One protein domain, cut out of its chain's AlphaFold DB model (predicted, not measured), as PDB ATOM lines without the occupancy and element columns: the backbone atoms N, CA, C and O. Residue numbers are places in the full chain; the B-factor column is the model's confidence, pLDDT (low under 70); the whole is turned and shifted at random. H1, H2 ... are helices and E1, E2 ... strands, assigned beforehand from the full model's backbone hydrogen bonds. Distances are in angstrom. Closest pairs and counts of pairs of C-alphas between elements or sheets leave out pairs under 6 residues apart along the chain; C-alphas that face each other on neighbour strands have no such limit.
ATOM      1  N   ILE A  21      23.931   8.578 -29.396       74.69
ATOM      2  CA  ILE A  21      23.703   9.988 -29.097       74.69
ATOM      3  C   ILE A  21      23.636  10.732 -30.424       74.69
ATOM      4  O   ILE A  21      24.505  10.576 -31.283       74.69
ATOM      5  N   THR A  22      22.611  11.558 -30.584       76.81
ATOM      6  CA  THR A  22      22.460  12.422 -31.750       76.81
ATOM      7  C   THR A  22      23.195  13.729 -31.478       76.81
ATOM      8  O   THR A  22      22.878  14.433 -30.522       76.81
ATOM      9  N   VAL A  23      24.181  14.062 -32.303       70.44
ATOM     10  CA  VAL A  23      24.961  15.301 -32.220       70.44
ATOM     11  C   VAL A  23      24.652  16.137 -33.449       70.44
ATOM     12  O   VAL A  23      24.885  15.703 -34.565       70.44
ATOM     13  N   THR A  24      24.104  17.325 -33.264       71.44
ATOM     14  CA  THR A  24      23.741  18.256 -34.330       71.44
ATOM     15  C   THR A  24      24.598  19.503 -34.212       71.44
ATOM     16  O   THR A  24      24.538  20.200 -33.199       71.44
ATOM     17  N   VAL A  25      25.383  19.771 -35.252       69.38
ATOM     18  CA  VAL A  25      26.349  20.869 -35.322       69.38
ATOM     19  C   VAL A  25      25.932  21.858 -36.401       69.38
ATOM     20  O   VAL A  25      25.638  21.467 -37.527       69.38
ATOM     21  N   GLY A  26      25.955  23.143 -36.068       52.09
ATOM     22  CA  GLY A  26      25.639  24.240 -36.990       52.09
ATOM     23  C   GLY A  26      24.224  24.800 -36.804       52.09
ATOM     24  O   GLY A  26      23.353  24.141 -36.244       52.09
ATOM     25  N   ASP A  27      24.019  26.052 -37.227       50.03
ATOM     26  CA  ASP A  27      22.754  26.791 -37.040       50.03
ATOM     27  C   ASP A  27      21.992  26.987 -38.363       50.03
ATOM     28  O   ASP A  27      20.845  26.574 -38.503       50.03
ATOM     29  N   ARG A  28      22.646  27.539 -39.397       47.94
ATOM     30  CA  ARG A  28      21.986  27.835 -40.687       47.94
ATOM     31  C   ARG A  28      21.822  26.627 -41.612       47.94
ATOM     32  O   ARG A  28      20.951  26.666 -42.469       47.94
ATOM     33  N   ASN A  29      22.642  25.590 -41.439       57.12
ATOM     34  CA  ASN A  29      22.578  24.304 -42.146       57.12
ATOM     35  C   ASN A  29      23.102  23.203 -41.205       57.12
ATOM     36  O   ASN A  29      24.261  22.800 -41.320       57.12
ATOM     37  N   PRO A  30      22.299  22.783 -40.212       69.56
ATOM     38  CA  PRO A  30      22.750  21.836 -39.204       69.56
ATOM     39  C   PRO A  30      23.093  20.479 -39.827       69.56
ATOM     40  O   PRO A  30      22.332  19.939 -40.629       69.56
ATOM     41  N   SER A  31      24.227  19.916 -39.418       67.69
ATOM     42  CA  SER A  31      24.642  18.549 -39.737       67.69
ATOM     43  C   SER A  31      24.452  17.662 -38.515       67.69
ATOM     44  O   SER A  31      24.878  18.021 -37.419       67.69
ATOM     45  N   THR A  32      23.809  16.509 -38.696       75.31
ATOM     46  CA  THR A  32      23.492  15.575 -37.609       75.31
ATOM     47  C   THR A  32      24.316  14.296 -37.726       75.31
ATOM     48  O   THR A  32      24.365  13.670 -38.781       75.31
ATOM     49  N   PHE A  33      24.917  13.891 -36.613       75.12
ATOM     50  CA  PHE A  33      25.806  12.748 -36.453       75.12
ATOM     51  C   PHE A  33      25.269  11.824 -35.357       75.12
ATOM     52  O   PHE A  33      24.633  12.279 -34.405       75.12
ATOM     53  N   PHE A  34      25.547  10.527 -35.470       77.19
ATOM     54  CA  PHE A  34      25.149   9.521 -34.485       77.19
ATOM     55  C   PHE A  34      26.397   8.903 -33.869       77.19
ATOM     56  O   PHE A  34      27.176   8.258 -34.565       77.19
ATOM     57  N   VAL A  35      26.589   9.101 -32.566       74.44
ATOM     58  CA  VAL A  35      27.801   8.674 -31.863       74.44
ATOM     59  C   VAL A  35      27.436   7.821 -30.658       74.44
ATOM     60  O   VAL A  35      26.618   8.211 -29.832       74.44
ATOM     61  N   HIS A  36      28.042   6.647 -30.520       76.62
ATOM     62  CA  HIS A  36      27.809   5.802 -29.350       76.62
ATOM     63  C   HIS A  36      28.593   6.312 -28.136       76.62
ATOM     64  O   HIS A  36      29.780   6.629 -28.241       76.62
ATOM     65  N   LYS A  37      27.943   6.328 -26.963       70.69
ATOM     66  CA  LYS A  37      28.553   6.755 -25.688       70.69
ATOM     67  C   LYS A  37      29.881   6.030 -25.418       70.69
ATOM     68  O   LYS A  37      30.882   6.651 -25.091       70.69
ATOM     69  N   SER A  38      29.911   4.722 -25.653       70.75
ATOM     70  CA  SER A  38      31.089   3.858 -25.488       70.75
ATOM     71  C   SER A  38      32.305   4.256 -26.333       70.75
ATOM     72  O   SER A  38      33.432   3.949 -25.948       70.75
ATOM     73  N   VAL A  39      32.091   4.932 -27.465       70.81
ATOM     74  CA  VAL A  39      33.155   5.414 -28.355       70.81
ATOM     75  C   VAL A  39      33.711   6.743 -27.849       70.81
ATOM     76  O   VAL A  39      34.914   6.967 -27.921       70.81
ATOM     77  N   ILE A  40      32.847   7.608 -27.309       68.25
ATOM     78  CA  ILE A  40      33.179   9.010 -27.025       68.25
ATOM     79  C   ILE A  40      33.582   9.281 -25.572       68.25
ATOM     80  O   ILE A  40      34.434  10.134 -25.314       68.25
ATOM     81  N   SER A  41      33.018   8.534 -24.621       66.06
ATOM     82  CA  SER A  41      33.310   8.659 -23.191       66.06
ATOM     83  C   SER A  41      34.783   8.422 -22.834       66.06
ATOM     84  O   SER A  41      35.319   9.188 -22.036       66.06
ATOM     85  N   PRO A  42      35.492   7.429 -23.417       63.09
ATOM     86  CA  PRO A  42      36.907   7.217 -23.108       63.09
ATOM     87  C   PRO A  42      37.820   8.314 -23.664       63.09
ATOM     88  O   PRO A  42      38.935   8.482 -23.182       63.09
ATOM     89  N   THR A  43      37.372   9.018 -24.704       56.62
ATOM     90  CA  THR A  43      38.167  10.013 -25.438       56.62
ATOM     91  C   THR A  43      37.880  11.438 -24.985       56.62
ATOM     92  O   THR A  43      38.656  12.347 -25.266       56.62
ATOM     93  N   CYS A  44      36.756  11.657 -24.303       58.09
ATOM     94  CA  CYS A  44      36.314  12.980 -23.905       58.09
ATOM     95  C   CYS A  44      35.532  12.912 -22.588       58.09
ATOM     96  O   CYS A  44      34.318  12.718 -22.588       58.09
ATOM     97  N   GLU A  45      36.208  13.167 -21.460       60.28
ATOM     98  CA  GLU A  45      35.568  13.306 -20.133       60.28
ATOM     99  C   GLU A  45      34.436  14.346 -20.131       60.28
ATOM    100  O   GLU A  45      33.518  14.315 -19.319       60.28
ATOM    101  N   LEU A  46      34.490  15.284 -21.072       57.75
ATOM    102  CA  LEU A  46      33.517  16.349 -21.189       57.75
ATOM    103  C   LEU A  46      32.205  15.885 -21.846       57.75
ATOM    104  O   LEU A  46      31.165  16.474 -21.575       57.75
ATOM    105  N   PHE A  47      32.222  14.806 -22.636       61.62
ATOM    106  CA  PHE A  47      30.989  14.172 -23.109       61.62
ATOM    107  C   PHE A  47      30.238  13.477 -21.975       61.62
ATOM    108  O   PHE A  47      29.018  13.541 -21.968       61.62
ATOM    109  N   GLU A  48      30.927  12.883 -20.995       60.22
ATOM    110  CA  GLU A  48      30.261  12.393 -19.774       60.22
ATOM    111  C   GLU A  48      29.553  13.542 -19.052       60.22
ATOM    112  O   GLU A  48      28.378  13.432 -18.734       60.22
ATOM    113  N   LEU A  49      30.223  14.687 -18.913       55.16
ATOM    114  CA  LEU A  49      29.675  15.869 -18.243       55.16
ATOM    115  C   LEU A  49      28.439  16.440 -18.965       55.16
ATOM    116  O   LEU A  49      27.442  16.765 -18.330       55.16
ATOM    117  N   ILE A  50      28.478  16.505 -20.299       56.50
ATOM    118  CA  ILE A  50      27.342  16.939 -21.127       56.50
ATOM    119  C   ILE A  50      26.200  15.918 -21.098       56.50
ATOM    120  O   ILE A  50      25.036  16.308 -21.088       56.50
ATOM    121  N   LEU A  51      26.508  14.620 -21.138       61.69
ATOM    122  CA  LEU A  51      25.500  13.561 -21.109       61.69
ATOM    123  C   LEU A  51      24.818  13.472 -19.745       61.69
ATOM    124  O   LEU A  51      23.615  13.233 -19.707       61.69
ATOM    125  N   ASP A  52      25.559  13.706 -18.663       58.19
ATOM    126  CA  ASP A  52      25.018  13.803 -17.308       58.19
ATOM    127  C   ASP A  52      24.138  15.052 -17.152       58.19
ATOM    128  O   ASP A  52      23.061  14.973 -16.567       58.19
ATOM    129  N   GLU A  53      24.531  16.192 -17.731       49.94
ATOM    130  CA  GLU A  53      23.729  17.427 -17.717       49.94
ATOM    131  C   GLU A  53      22.500  17.346 -18.645       49.94
ATOM    132  O   GLU A  53      21.459  17.936 -18.362       49.94
ATOM    133  N   CYS A  54      22.575  16.555 -19.719       45.62
ATOM    134  CA  CYS A  54      21.454  16.274 -20.619       45.62
ATOM    135  C   CYS A  54      20.610  15.065 -20.189       45.62
ATOM    136  O   CYS A  54      19.663  14.738 -20.901       45.62
ATOM    137  N   ALA A  55      20.901  14.405 -19.062       51.84
ATOM    138  CA  ALA A  55      20.211  13.179 -18.641       51.84
ATOM    139  C   ALA A  55      18.684  13.354 -18.471       51.84
ATOM    140  O   ALA A  55      17.939  12.379 -18.576       51.84
ATOM    141  N   ASP A  56      18.214  14.595 -18.302       47.09
ATOM    142  CA  ASP A  56      16.794  14.945 -18.199       47.09
ATOM    143  C   ASP A  56      16.084  15.137 -19.562       47.09
ATOM    144  O   ASP A  56      14.869  15.350 -19.603       47.09
ATOM    145  N   SER A  57      16.788  15.046 -20.702       45.16
ATOM    146  CA  SER A  57      16.189  15.183 -22.042       45.16
ATOM    147  C   SER A  57      16.835  14.263 -23.097       45.16
ATOM    148  O   SER A  57      18.042  14.040 -23.092       45.16
ATOM    149  N   PRO A  58      16.054  13.673 -24.023       43.00
ATOM    150  CA  PRO A  58      16.533  12.561 -24.837       43.00
ATOM    151  C   PRO A  58      17.573  13.003 -25.880       43.00
ATOM    152  O   PRO A  58      17.247  13.609 -26.902       43.00
ATOM    153  N   SER A  59      18.832  12.643 -25.611       50.69
ATOM    154  CA  SER A  59      19.856  12.186 -26.571       50.69
ATOM    155  C   SER A  59      20.126  13.045 -27.815       50.69
ATOM    156  O   SER A  59      20.643  12.524 -28.802       50.69
ATOM    157  N   THR A  60      19.835  14.348 -27.768       48.59
ATOM    158  CA  THR A  60      20.063  15.278 -28.883       48.59
ATOM    159  C   THR A  60      20.878  16.480 -28.417       48.59
ATOM    160  O   THR A  60      20.348  17.449 -27.868       48.59
ATOM    161  N   LEU A  61      22.186  16.418 -28.654       53.66
ATOM    162  CA  LEU A  61      23.086  17.550 -28.490       53.66
ATOM    163  C   LEU A  61      22.915  18.445 -29.705       53.66
ATOM    164  O   LEU A  61      23.321  18.080 -30.798       53.66
ATOM    165  N   THR A  62      22.263  19.587 -29.539       50.16
ATOM    166  CA  THR A  62      22.130  20.603 -30.589       50.16
ATOM    167  C   THR A  62      22.882  21.856 -30.169       50.16
ATOM    168  O   THR A  62      23.075  22.090 -28.976       50.16
ATOM    169  N   ASN A  63      23.222  22.718 -31.128       47.62
ATOM    170  CA  ASN A  63      23.718  24.069 -30.848       47.62
ATOM    171  C   ASN A  63      22.840  24.855 -29.847       47.62
ATOM    172  O   ASN A  63      23.349  25.726 -29.150       47.62
ATOM    173  N   TYR A  81      36.464  20.117 -31.924       86.31
ATOM    174  CA  TYR A  81      37.330  20.029 -33.100       86.31
ATOM    175  C   TYR A  81      38.324  18.862 -32.977       86.31
ATOM    176  O   TYR A  81      38.436  18.047 -33.890       86.31
ATOM    177  N   LEU A  82      38.979  18.729 -31.817       84.00
ATOM    178  CA  LEU A  82      39.908  17.626 -31.534       84.00
ATOM    179  C   LEU A  82      39.229  16.253 -31.577       84.00
ATOM    180  O   LEU A  82      39.822  15.276 -32.024       84.00
ATOM    181  N   LEU A  83      37.973  16.169 -31.142       79.75
ATOM    182  CA  LEU A  83      37.186  14.954 -31.307       79.75
ATOM    183  C   LEU A  83      36.975  14.631 -32.792       79.75
ATOM    184  O   LEU A  83      37.111  13.479 -33.183       79.75
ATOM    185  N   GLY A  84      36.677  15.632 -33.619       79.38
ATOM    186  CA  GLY A  84      36.578  15.456 -35.065       79.38
ATOM    187  C   GLY A  84      37.869  14.933 -35.696       79.38
ATOM    188  O   GLY A  84      37.813  14.040 -36.537       79.38
ATOM    189  N   GLU A  85      39.026  15.438 -35.250       81.56
ATOM    190  CA  GLU A  85      40.346  14.905 -35.637       81.56
ATOM    191  C   GLU A  85      40.485  13.434 -35.264       81.56
ATOM    192  O   GLU A  85      40.851  12.610 -36.101       81.56
ATOM    193  N   TYR A  86      40.138  13.088 -34.024       77.44
ATOM    194  CA  TYR A  86      40.228  11.717 -33.533       77.44
ATOM    195  C   TYR A  86      39.304  10.757 -34.295       77.44
ATOM    196  O   TYR A  86      39.689   9.633 -34.610       77.44
ATOM    197  N   LEU A  87      38.092  11.205 -34.621       76.75
ATOM    198  CA  LEU A  87      37.126  10.441 -35.410       76.75
ATOM    199  C   LEU A  87      37.475  10.407 -36.907       76.75
ATOM    200  O   LEU A  87      36.821   9.686 -37.658       76.75
ATOM    201  N   MET A  88      38.482  11.176 -37.342       78.81
ATOM    202  CA  MET A  88      38.809  11.427 -38.749       78.81
ATOM    203  C   MET A  88      37.596  11.911 -39.564       78.81
ATOM    204  O   MET A  88      37.504  11.680 -40.772       78.81
ATOM    205  N   ASP A  89      36.658  12.594 -38.907       78.62
ATOM    206  CA  ASP A  89      35.436  13.099 -39.524       78.62
ATOM    207  C   ASP A  89      35.658  14.542 -39.980       78.62
ATOM    208  O   ASP A  89      35.456  15.504 -39.234       78.62
ATOM    209  N   GLY A  90      36.103  14.687 -41.230       81.44
ATOM    210  CA  GLY A  90      36.334  15.994 -41.844       81.44
ATOM    211  C   GLY A  90      35.087  16.878 -41.857       81.44
ATOM    212  O   GLY A  90      35.189  18.066 -41.577       81.44
ATOM    213  N   THR A  91      33.902  16.301 -42.073       79.19
ATOM    214  CA  THR A  91      32.652  17.079 -42.135       79.19
ATOM    215  C   THR A  91      32.301  17.645 -40.763       79.19
ATOM    216  O   THR A  91      31.908  18.804 -40.640       79.19
ATOM    217  N   PHE A  92      32.471  16.840 -39.712       78.62
ATOM    218  CA  PHE A  92      32.280  17.290 -38.339       78.62
ATOM    219  C   PHE A  92      33.292  18.375 -37.957       78.62
ATOM    220  O   PHE A  92      32.906  19.408 -37.410       78.62
ATOM    221  N   LYS A  93      34.574  18.183 -38.283       84.25
ATOM    222  CA  LYS A  93      35.618  19.188 -38.033       84.25
ATOM    223  C   LYS A  93      35.319  20.514 -38.717       84.25
ATOM    224  O   LYS A  93      35.415  21.550 -38.063       84.25
ATOM    225  N   ASP A  94      34.941  20.474 -39.991       83.56
ATOM    226  CA  ASP A  94      34.621  21.664 -40.777       83.56
ATOM    227  C   ASP A  94      33.427  22.406 -40.160       83.56
ATOM    228  O   ASP A  94      33.491  23.614 -39.943       83.56
ATOM    229  N   ALA A  95      32.387  21.678 -39.737       80.94
ATOM    230  CA  ALA A  95      31.236  22.269 -39.057       80.94
ATOM    231  C   ALA A  95      31.607  22.929 -37.710       80.94
ATOM    232  O   ALA A  95      31.060  23.977 -37.353       80.94
ATOM    233  N   ILE A  96      32.548  22.350 -36.956       83.50
ATOM    234  CA  ILE A  96      33.064  22.962 -35.723       83.50
ATOM    235  C   ILE A  96      33.945  24.180 -36.032       83.50
ATOM    236  O   ILE A  96      33.850  25.188 -35.329       83.50
ATOM    237  N   ALA A  97      34.773  24.128 -37.077       85.69
ATOM    238  CA  ALA A  97      35.588  25.258 -37.516       85.69
ATOM    239  C   ALA A  97      34.715  26.450 -37.943       85.69
ATOM    240  O   ALA A  97      34.967  27.580 -37.514       85.69
ATOM    241  N   ASP A  98      33.633  26.194 -38.682       81.75
ATOM    242  CA  ASP A  98      32.624  27.196 -39.033       81.75
ATOM    243  C   ASP A  98      31.978  27.803 -37.783       81.75
ATOM    244  O   ASP A  98      31.832  29.022 -37.687       81.75
ATOM    245  N   ALA A  99      31.644  26.983 -36.780       81.38
ATOM    246  CA  ALA A  99      31.090  27.469 -35.517       81.38
ATOM    247  C   ALA A  99      32.083  28.359 -34.742       81.38
ATOM    248  O   ALA A  99      31.689  29.394 -34.194       81.38
ATOM    249  N   ILE A 100      33.372  27.998 -34.724       80.81
ATOM    250  CA  ILE A 100      34.440  28.821 -34.132       80.81
ATOM    251  C   ILE A 100      34.533  30.167 -34.858       80.81
ATOM    252  O   ILE A 100      34.608  31.213 -34.207       80.81
ATOM    253  N   LEU A 101      34.489  30.164 -36.194       80.25
ATOM    254  CA  LEU A 101      34.562  31.379 -37.004       80.25
ATOM    255  C   LEU A 101      33.328  32.269 -36.812       80.25
ATOM    256  O   LEU A 101      33.468  33.469 -36.572       80.25
ATOM    257  N   MET A 102      32.124  31.694 -36.841       78.06
ATOM    258  CA  MET A 102      30.886  32.420 -36.542       78.06
ATOM    259  C   MET A 102      30.980  33.087 -35.172       78.06
ATOM    260  O   MET A 102      30.763  34.295 -35.051       78.06
ATOM    261  N   GLN A 103      31.432  32.354 -34.153       74.94
ATOM    262  CA  GLN A 103      31.621  32.922 -32.824       74.94
ATOM    263  C   GLN A 103      32.650  34.060 -32.808       74.94
ATOM    264  O   GLN A 103      32.434  35.061 -32.115       74.94
ATOM    265  N   ALA A 104      33.748  33.934 -33.558       73.75
ATOM    266  CA  ALA A 104      34.736  34.999 -33.725       73.75
ATOM    267  C   ALA A 104      34.094  36.298 -34.210       73.75
ATOM    268  O   ALA A 104      34.362  37.372 -33.664       73.75
ATOM    269  N   THR A 105      33.232  36.174 -35.219       72.69
ATOM    270  CA  THR A 105      32.590  37.306 -35.889       72.69
ATOM    271  C   THR A 105      31.463  37.923 -35.060       72.69
ATOM    272  O   THR A 105      31.367  39.146 -34.990       72.69
ATOM    273  N   GLU A 106      30.656  37.111 -34.372       71.38
ATOM    274  CA  GLU A 106      29.445  37.573 -33.681       71.38
ATOM    275  C   GLU A 106      29.692  38.019 -32.233       71.38
ATOM    276  O   GLU A 106      29.126  39.010 -31.777       71.38
ATOM    277  N   SER A 107      30.533  37.297 -31.485       63.75
ATOM    278  CA  SER A 107      30.632  37.460 -30.023       63.75
ATOM    279  C   SER A 107      31.841  38.273 -29.552       63.75
ATOM    280  O   SER A 107      31.978  38.537 -28.356       63.75
ATOM    281  N   HIS A 108      32.751  38.627 -30.466       63.41
ATOM    282  CA  HIS A 108      34.036  39.275 -30.169       63.41
ATOM    283  C   HIS A 108      34.915  38.516 -29.149       63.41
ATOM    284  O   HIS A 108      35.867  39.085 -28.611       63.41
ATOM    285  N   CYS A 109      34.615  37.242 -28.867       67.00
ATOM    286  CA  CYS A 109      35.251  36.494 -27.784       67.00
ATOM    287  C   CYS A 109      36.572  35.820 -28.166       67.00
ATOM    288  O   CYS A 109      37.316  35.500 -27.253       67.00
ATOM    289  N   LEU A 110      36.949  35.676 -29.445       65.62
ATOM    290  CA  LEU A 110      38.256  35.097 -29.829       65.62
ATOM    291  C   LEU A 110      39.468  36.006 -29.550       65.62
ATOM    292  O   LEU A 110      40.565  35.764 -30.037       65.62
ATOM    293  N   LEU A 111      39.299  37.073 -28.771       62.53
ATOM    294  CA  LEU A 111      40.400  37.937 -28.377       62.53
ATOM    295  C   LEU A 111      41.219  37.312 -27.239       62.53
ATOM    296  O   LEU A 111      40.650  36.679 -26.349       62.53
ATOM    297  N   PRO A 112      42.537  37.585 -27.167       57.00
ATOM    298  CA  PRO A 112      43.378  37.126 -26.059       57.00
ATOM    299  C   PRO A 112      42.958  37.726 -24.705       57.00
ATOM    300  O   PRO A 112      43.360  37.243 -23.655       57.00
ATOM    301  N   THR A 113      42.115  38.762 -24.713       58.91
ATOM    302  CA  THR A 113      41.509  39.348 -23.512       58.91
ATOM    303  C   THR A 113      40.397  38.481 -22.914       58.91
ATOM    304  O   THR A 113      39.947  38.744 -21.801       58.91
ATOM    305  N   CYS A 114      39.932  37.464 -23.640       70.69
ATOM    306  CA  CYS A 114      38.896  36.547 -23.203       70.69
ATOM    307  C   CYS A 114      39.530  35.245 -22.691       70.69
ATOM    308  O   CYS A 114      39.961  34.397 -23.472       70.69
ATOM    309  N   SER A 115      39.581  35.085 -21.364       65.00
ATOM    310  CA  SER A 115      40.290  33.981 -20.691       65.00
ATOM    311  C   SER A 115      39.892  32.585 -21.200       65.00
ATOM    312  O   SER A 115      40.754  31.750 -21.470       65.00
ATOM    313  N   GLY A 116      38.600  32.322 -21.428       67.06
ATOM    314  CA  GLY A 116      38.170  31.010 -21.926       67.06
ATOM    315  C   GLY A 116      38.500  30.763 -23.401       67.06
ATOM    316  O   GLY A 116      38.745  29.622 -23.777       67.06
ATOM    317  N   CYS A 117      38.566  31.806 -24.233       72.06
ATOM    318  CA  CYS A 117      38.972  31.652 -25.631       72.06
ATOM    319  C   CYS A 117      40.485  31.497 -25.752       72.06
ATOM    320  O   CYS A 117      40.939  30.707 -26.570       72.06
ATOM    321  N   PHE A 118      41.259  32.157 -24.888       74.75
ATOM    322  CA  PHE A 118      42.695  31.911 -24.787       74.75
ATOM    323  C   PHE A 118      42.994  30.450 -24.424       74.75
ATOM    324  O   PHE A 118      43.784  29.804 -25.107       74.75
ATOM    325  N   ASN A 119      42.309  29.898 -23.417       74.56
ATOM    326  CA  ASN A 119      42.480  28.493 -23.033       74.56
ATOM    327  C   ASN A 119      42.063  27.525 -24.148       74.56
ATOM    328  O   ASN A 119      42.719  26.508 -24.341       74.56
ATOM    329  N   MET A 120      41.003  27.845 -24.899       80.94
ATOM    330  CA  MET A 120      40.609  27.071 -26.078       80.94
ATOM    331  C   MET A 120      41.731  27.045 -27.120       80.94
ATOM    332  O   MET A 120      42.135  25.973 -27.552       80.94
ATOM    333  N   VAL A 121      42.245  28.219 -27.498       82.19
ATOM    334  CA  VAL A 121      43.313  28.352 -28.498       82.19
ATOM    335  C   VAL A 121      44.562  27.604 -28.045       82.19
ATOM    336  O   VAL A 121      45.097  26.815 -28.815       82.19
ATOM    337  N   LEU A 122      44.987  27.790 -26.793       82.81
ATOM    338  CA  LEU A 122      46.140  27.084 -26.237       82.81
ATOM    339  C   LEU A 122      45.952  25.565 -26.317       82.81
ATOM    340  O   LEU A 122      46.806  24.868 -26.854       82.81
ATOM    341  N   HIS A 123      44.796  25.068 -25.874       80.50
ATOM    342  CA  HIS A 123      44.487  23.643 -25.900       80.50
ATOM    343  C   HIS A 123      44.479  23.068 -27.324       80.50
ATOM    344  O   HIS A 123      44.969  21.965 -27.550       80.50
ATOM    345  N   MET A 124      43.968  23.818 -28.302       84.94
ATOM    346  CA  MET A 124      43.993  23.404 -29.706       84.94
ATOM    347  C   MET A 124      45.418  23.366 -30.254       84.94
ATOM    348  O   MET A 124      45.773  22.408 -30.930       84.94
ATOM    349  N   TYR A 125      46.262  24.350 -29.932       89.19
ATOM    350  CA  TYR A 125      47.673  24.344 -30.329       89.19
ATOM    351  C   TYR A 125      48.452  23.185 -29.699       89.19
ATOM    352  O   TYR A 125      49.305  22.603 -30.354       89.19
ATOM    353  N   GLU A 126      48.153  22.802 -28.461       87.94
ATOM    354  CA  GLU A 126      48.817  21.668 -27.804       87.94
ATOM    355  C   GLU A 126      48.442  20.307 -28.412       87.94
ATOM    356  O   GLU A 126      49.222  19.363 -28.307       87.94
ATOM    357  N   ASN A 127      47.267  20.195 -29.043       84.50
ATOM    358  CA  ASN A 127      46.682  18.906 -29.438       84.50
ATOM    359  C   ASN A 127      46.431  18.749 -30.950       84.50
ATOM    360  O   ASN A 127      45.899  17.729 -31.376       84.50
ATOM    361  N   THR A 128      46.814  19.728 -31.769       87.25
ATOM    362  CA  THR A 128      46.773  19.642 -33.243       87.25
ATOM    363  C   THR A 128      48.182  19.624 -33.821       87.25
ATOM    364  O   THR A 128      49.144  19.876 -33.100       87.25
ATOM    365  N   LEU A 129      48.340  19.345 -35.114       87.62
ATOM    366  CA  LEU A 129      49.636  19.461 -35.796       87.62
ATOM    367  C   LEU A 129      49.925  20.914 -36.201       87.62
ATOM    368  O   LEU A 129      49.009  21.697 -36.430       87.62
ATOM    369  N   ASP A 130      51.201  21.272 -36.372       86.44
ATOM    370  CA  ASP A 130      51.594  22.606 -36.862       86.44
ATOM    371  C   ASP A 130      50.995  22.939 -38.237       86.44
ATOM    372  O   ASP A 130      50.730  24.102 -38.534       86.44
ATOM    373  N   SER A 131      50.753  21.917 -39.062       85.38
ATOM    374  CA  SER A 131      50.144  22.031 -40.388       85.38
ATOM    375  C   SER A 131      48.612  22.025 -40.379       85.38
ATOM    376  O   SER A 131      48.006  22.029 -41.448       85.38
ATOM    377  N   ASP A 132      47.978  21.941 -39.208       86.38
ATOM    378  CA  ASP A 132      46.526  21.860 -39.095       86.38
ATOM    379  C   ASP A 132      45.866  23.187 -39.499       86.38
ATOM    380  O   ASP A 132      46.279  24.280 -39.087       86.38
ATOM    381  N   LEU A 133      44.815  23.097 -40.315       86.81
ATOM    382  CA  LEU A 133      44.107  24.256 -40.854       86.81
ATOM    383  C   LEU A 133      43.484  25.105 -39.750       86.81
ATOM    384  O   LEU A 133      43.413  26.327 -39.890       86.81
ATOM    385  N   ILE A 134      43.102  24.498 -38.626       87.94
ATOM    386  CA  ILE A 134      42.488  25.242 -37.531       87.94
ATOM    387  C   ILE A 134      43.450  26.239 -36.893       87.94
ATOM    388  O   ILE A 134      43.038  27.322 -36.483       87.94
ATOM    389  N   ARG A 135      44.752  25.931 -36.861       89.75
ATOM    390  CA  ARG A 135      45.761  26.864 -36.352       89.75
ATOM    391  C   ARG A 135      45.880  28.079 -37.257       89.75
ATOM    392  O   ARG A 135      45.931  29.200 -36.753       89.75
ATOM    393  N   THR A 136      45.854  27.858 -38.571       89.75
ATOM    394  CA  THR A 136      45.842  28.933 -39.575       89.75
ATOM    395  C   THR A 136      44.585  29.788 -39.427       89.75
ATOM    396  O   THR A 136      44.693  31.003 -39.298       89.75
ATOM    397  N   LEU A 137      43.411  29.155 -39.316       86.94
ATOM    398  CA  LEU A 137      42.137  29.847 -39.109       86.94
ATOM    399  C   LEU A 137      42.157  30.724 -37.851       86.94
ATOM    400  O   LEU A 137      41.710  31.868 -37.886       86.94
ATOM    401  N   LEU A 138      42.692  30.209 -36.739       84.69
ATOM    402  CA  LEU A 138      42.816  30.968 -35.497       84.69
ATOM    403  C   LEU A 138      43.764  32.163 -35.666       84.69
ATOM    404  O   LEU A 138      43.411  33.266 -35.254       84.69
ATOM    405  N   VAL A 139      44.928  31.995 -36.300       85.75
ATOM    406  CA  VAL A 139      45.844  33.120 -36.575       85.75
ATOM    407  C   VAL A 139      45.168  34.178 -37.437       85.75
ATOM    408  O   VAL A 139      45.234  35.361 -37.100       85.75
ATOM    409  N   ASP A 140      44.485  33.769 -38.503       83.25
ATOM    410  CA  ASP A 140      43.805  34.682 -39.417       83.25
ATOM    411  C   ASP A 140      42.667  35.430 -38.719       83.25
ATOM    412  O   ASP A 140      42.554  36.649 -38.862       83.25
ATOM    413  N   ALA A 141      41.882  34.746 -37.883       78.44
ATOM    414  CA  ALA A 141      40.846  35.375 -37.067       78.44
ATOM    415  C   ALA A 141      41.436  36.420 -36.101       78.44
ATOM    416  O   ALA A 141      40.894  37.523 -35.965       78.44
ATOM    417  N   TYR A 142      42.577  36.120 -35.472       76.56
ATOM    418  CA  TYR A 142      43.295  37.066 -34.613       76.56
ATOM    419  C   TYR A 142      43.855  38.255 -35.403       76.56
ATOM    420  O   TYR A 142      43.717  39.404 -34.974       76.56
ATOM    421  N   ALA A 143      44.474  38.000 -36.556       79.75
ATOM    422  CA  ALA A 143      45.065  39.022 -37.410       79.75
ATOM    423  C   ALA A 143      43.997  39.962 -37.977       79.75
ATOM    424  O   ALA A 143      44.165  41.182 -37.928       79.75
ATOM    425  N   TRP A 144      42.878  39.412 -38.454       76.25
ATOM    426  CA  TRP A 144      41.710  40.171 -38.891       76.25
ATOM    427  C   TRP A 144      41.199  41.074 -37.768       76.25
ATOM    428  O   TRP A 144      41.059  42.286 -37.947       76.25
ATOM    429  N   ARG A 145      41.034  40.531 -36.558       70.62
ATOM    430  CA  ARG A 145      40.503  41.310 -35.438       70.62
ATOM    431  C   ARG A 145      41.468  42.381 -34.927       70.62
ATOM    432  O   ARG A 145      41.035  43.468 -34.543       70.62
ATOM    433  N   ALA A 146      42.775  42.130 -34.965       69.75
ATOM    434  CA  ALA A 146      43.786  43.140 -34.654       69.75
ATOM    435  C   ALA A 146      43.717  44.352 -35.607       69.75
ATOM    436  O   ALA A 146      44.053  45.469 -35.208       69.75
ATOM    437  N   GLN A 147      43.244  44.163 -36.846       69.75
ATOM    438  CA  GLN A 147      43.011  45.266 -37.782       69.75
ATOM    439  C   GLN A 147      41.773  46.098 -37.429       69.75
ATOM    440  O   GLN A 147      41.790  47.308 -37.655       69.75
ATOM    441  N   GLU A 148      40.729  45.485 -36.872       65.88
ATOM    442  CA  GLU A 148      39.521  46.193 -36.425       65.88
ATOM    443  C   GLU A 148      39.745  46.950 -35.111       65.88
ATOM    444  O   GLU A 148      39.223  48.045 -34.922       65.88
ATOM    445  N   LEU A 149      40.581  46.407 -34.219       61.44
ATOM    446  CA  LEU A 149      40.944  47.034 -32.945       61.44
ATOM    447  C   LEU A 149      42.057  48.082 -33.061       61.44
ATOM    448  O   LEU A 149      42.585  48.502 -32.030       61.44
ATOM    449  N   ARG A 150      42.441  48.497 -34.279       55.97
ATOM    450  CA  ARG A 150      43.578  49.399 -34.505       55.97
ATOM    451  C   ARG A 150      43.517  50.616 -33.577       55.97
ATOM    452  O   ARG A 150      42.685  51.501 -33.776       55.97
ATOM    453  N   PRO A 151      44.451  50.737 -32.623       54.09
ATOM    454  CA  PRO A 151      44.594  51.968 -31.884       54.09
ATOM    455  C   PRO A 151      45.178  53.040 -32.817       54.09
ATOM    456  O   PRO A 151      46.087  52.792 -33.615       54.09
TER     457      PRO A 151
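Overview. This is residues 21 to 63 and 81 to 151 of the 175 residues of an uncharacterized protein of Aspergillus cristatus (UniProt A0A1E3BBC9). A two-stranded hairpin, E1 and E2, with the short helices H1 and H2 near it, makes one end of an elongated model; the longest helix, H4, starts beside the hairpin and runs toward the other end, where H6 reaches farthest. H3 folds back on H4's first part, and H5 and H6 form a loose helical hairpin. The printed part has 114 residues, ordered E1 E2 H1 H2 H3 H4 H5 H6; it is mostly helix, its sheet antiparallel. It is compact, with a radius of gyration of the C-alphas of 15.4 A, and spans 49 by 28 by 26 A.

Arrangement. Start at E1, residues 21 to 25, and E2, residues 31 to 36, an antiparallel hairpin at 152 degrees; N 23 and O 33 are 2.8 A apart, within hydrogen-bond range. Look next at H4, residues 90 to 107: its closest C-alpha pair with E1 is Ala 95 and Val 25, 6.3 A. H3, residues 81 to 86, touches H4's residues 90 to 97 alone, closest at C-alphas 84 and 93, 4.9 A, at a shallow tilt of 13 degrees, opposite ways; they form a helical hairpin. H6, residues 133 to 148, only just touches H4, with 3 pairs of C-alphas within 8 A, closest at Ile 134 and Ala 97, 6.9 A. H5, residues 115 to 127, only just touches H6, with 3 such pairs, closest at Tyr 125 and Arg 135, 6.8 A. H1, residues 37 to 40, and H2, residues 45 to 53, are close but not clearly touching, the closest C-alphas, 40 and 47, 6.8 A apart. Every O i to N i+4 pair is within hydrogen-bond range in H2, H3, H4, H5 and H6; H1 is too short for one.

Along the chain. Find C-alpha 21 at (23.703, 9.988, -29.097), where E1 begins. H4 runs 25.2 A from C-alpha 90 at (36.334, 15.994, -41.844); H5 is 18.6 A long, and H6 runs 22.8 A to C-alpha 148 at (39.521, 46.193, -36.425).

Size, cuts and confidence. The C-alphas farthest apart, Ser 38 and Pro 151, are 50.4 A apart. Residues 64 to 80 are not printed; C-alphas 63 and 81 are 14.4 A apart across this cut. Of the links printed whole, none is long. Residues 52 to 57 stand free, and pLDDT is under 70 at 46 residues, among them 40 to 63.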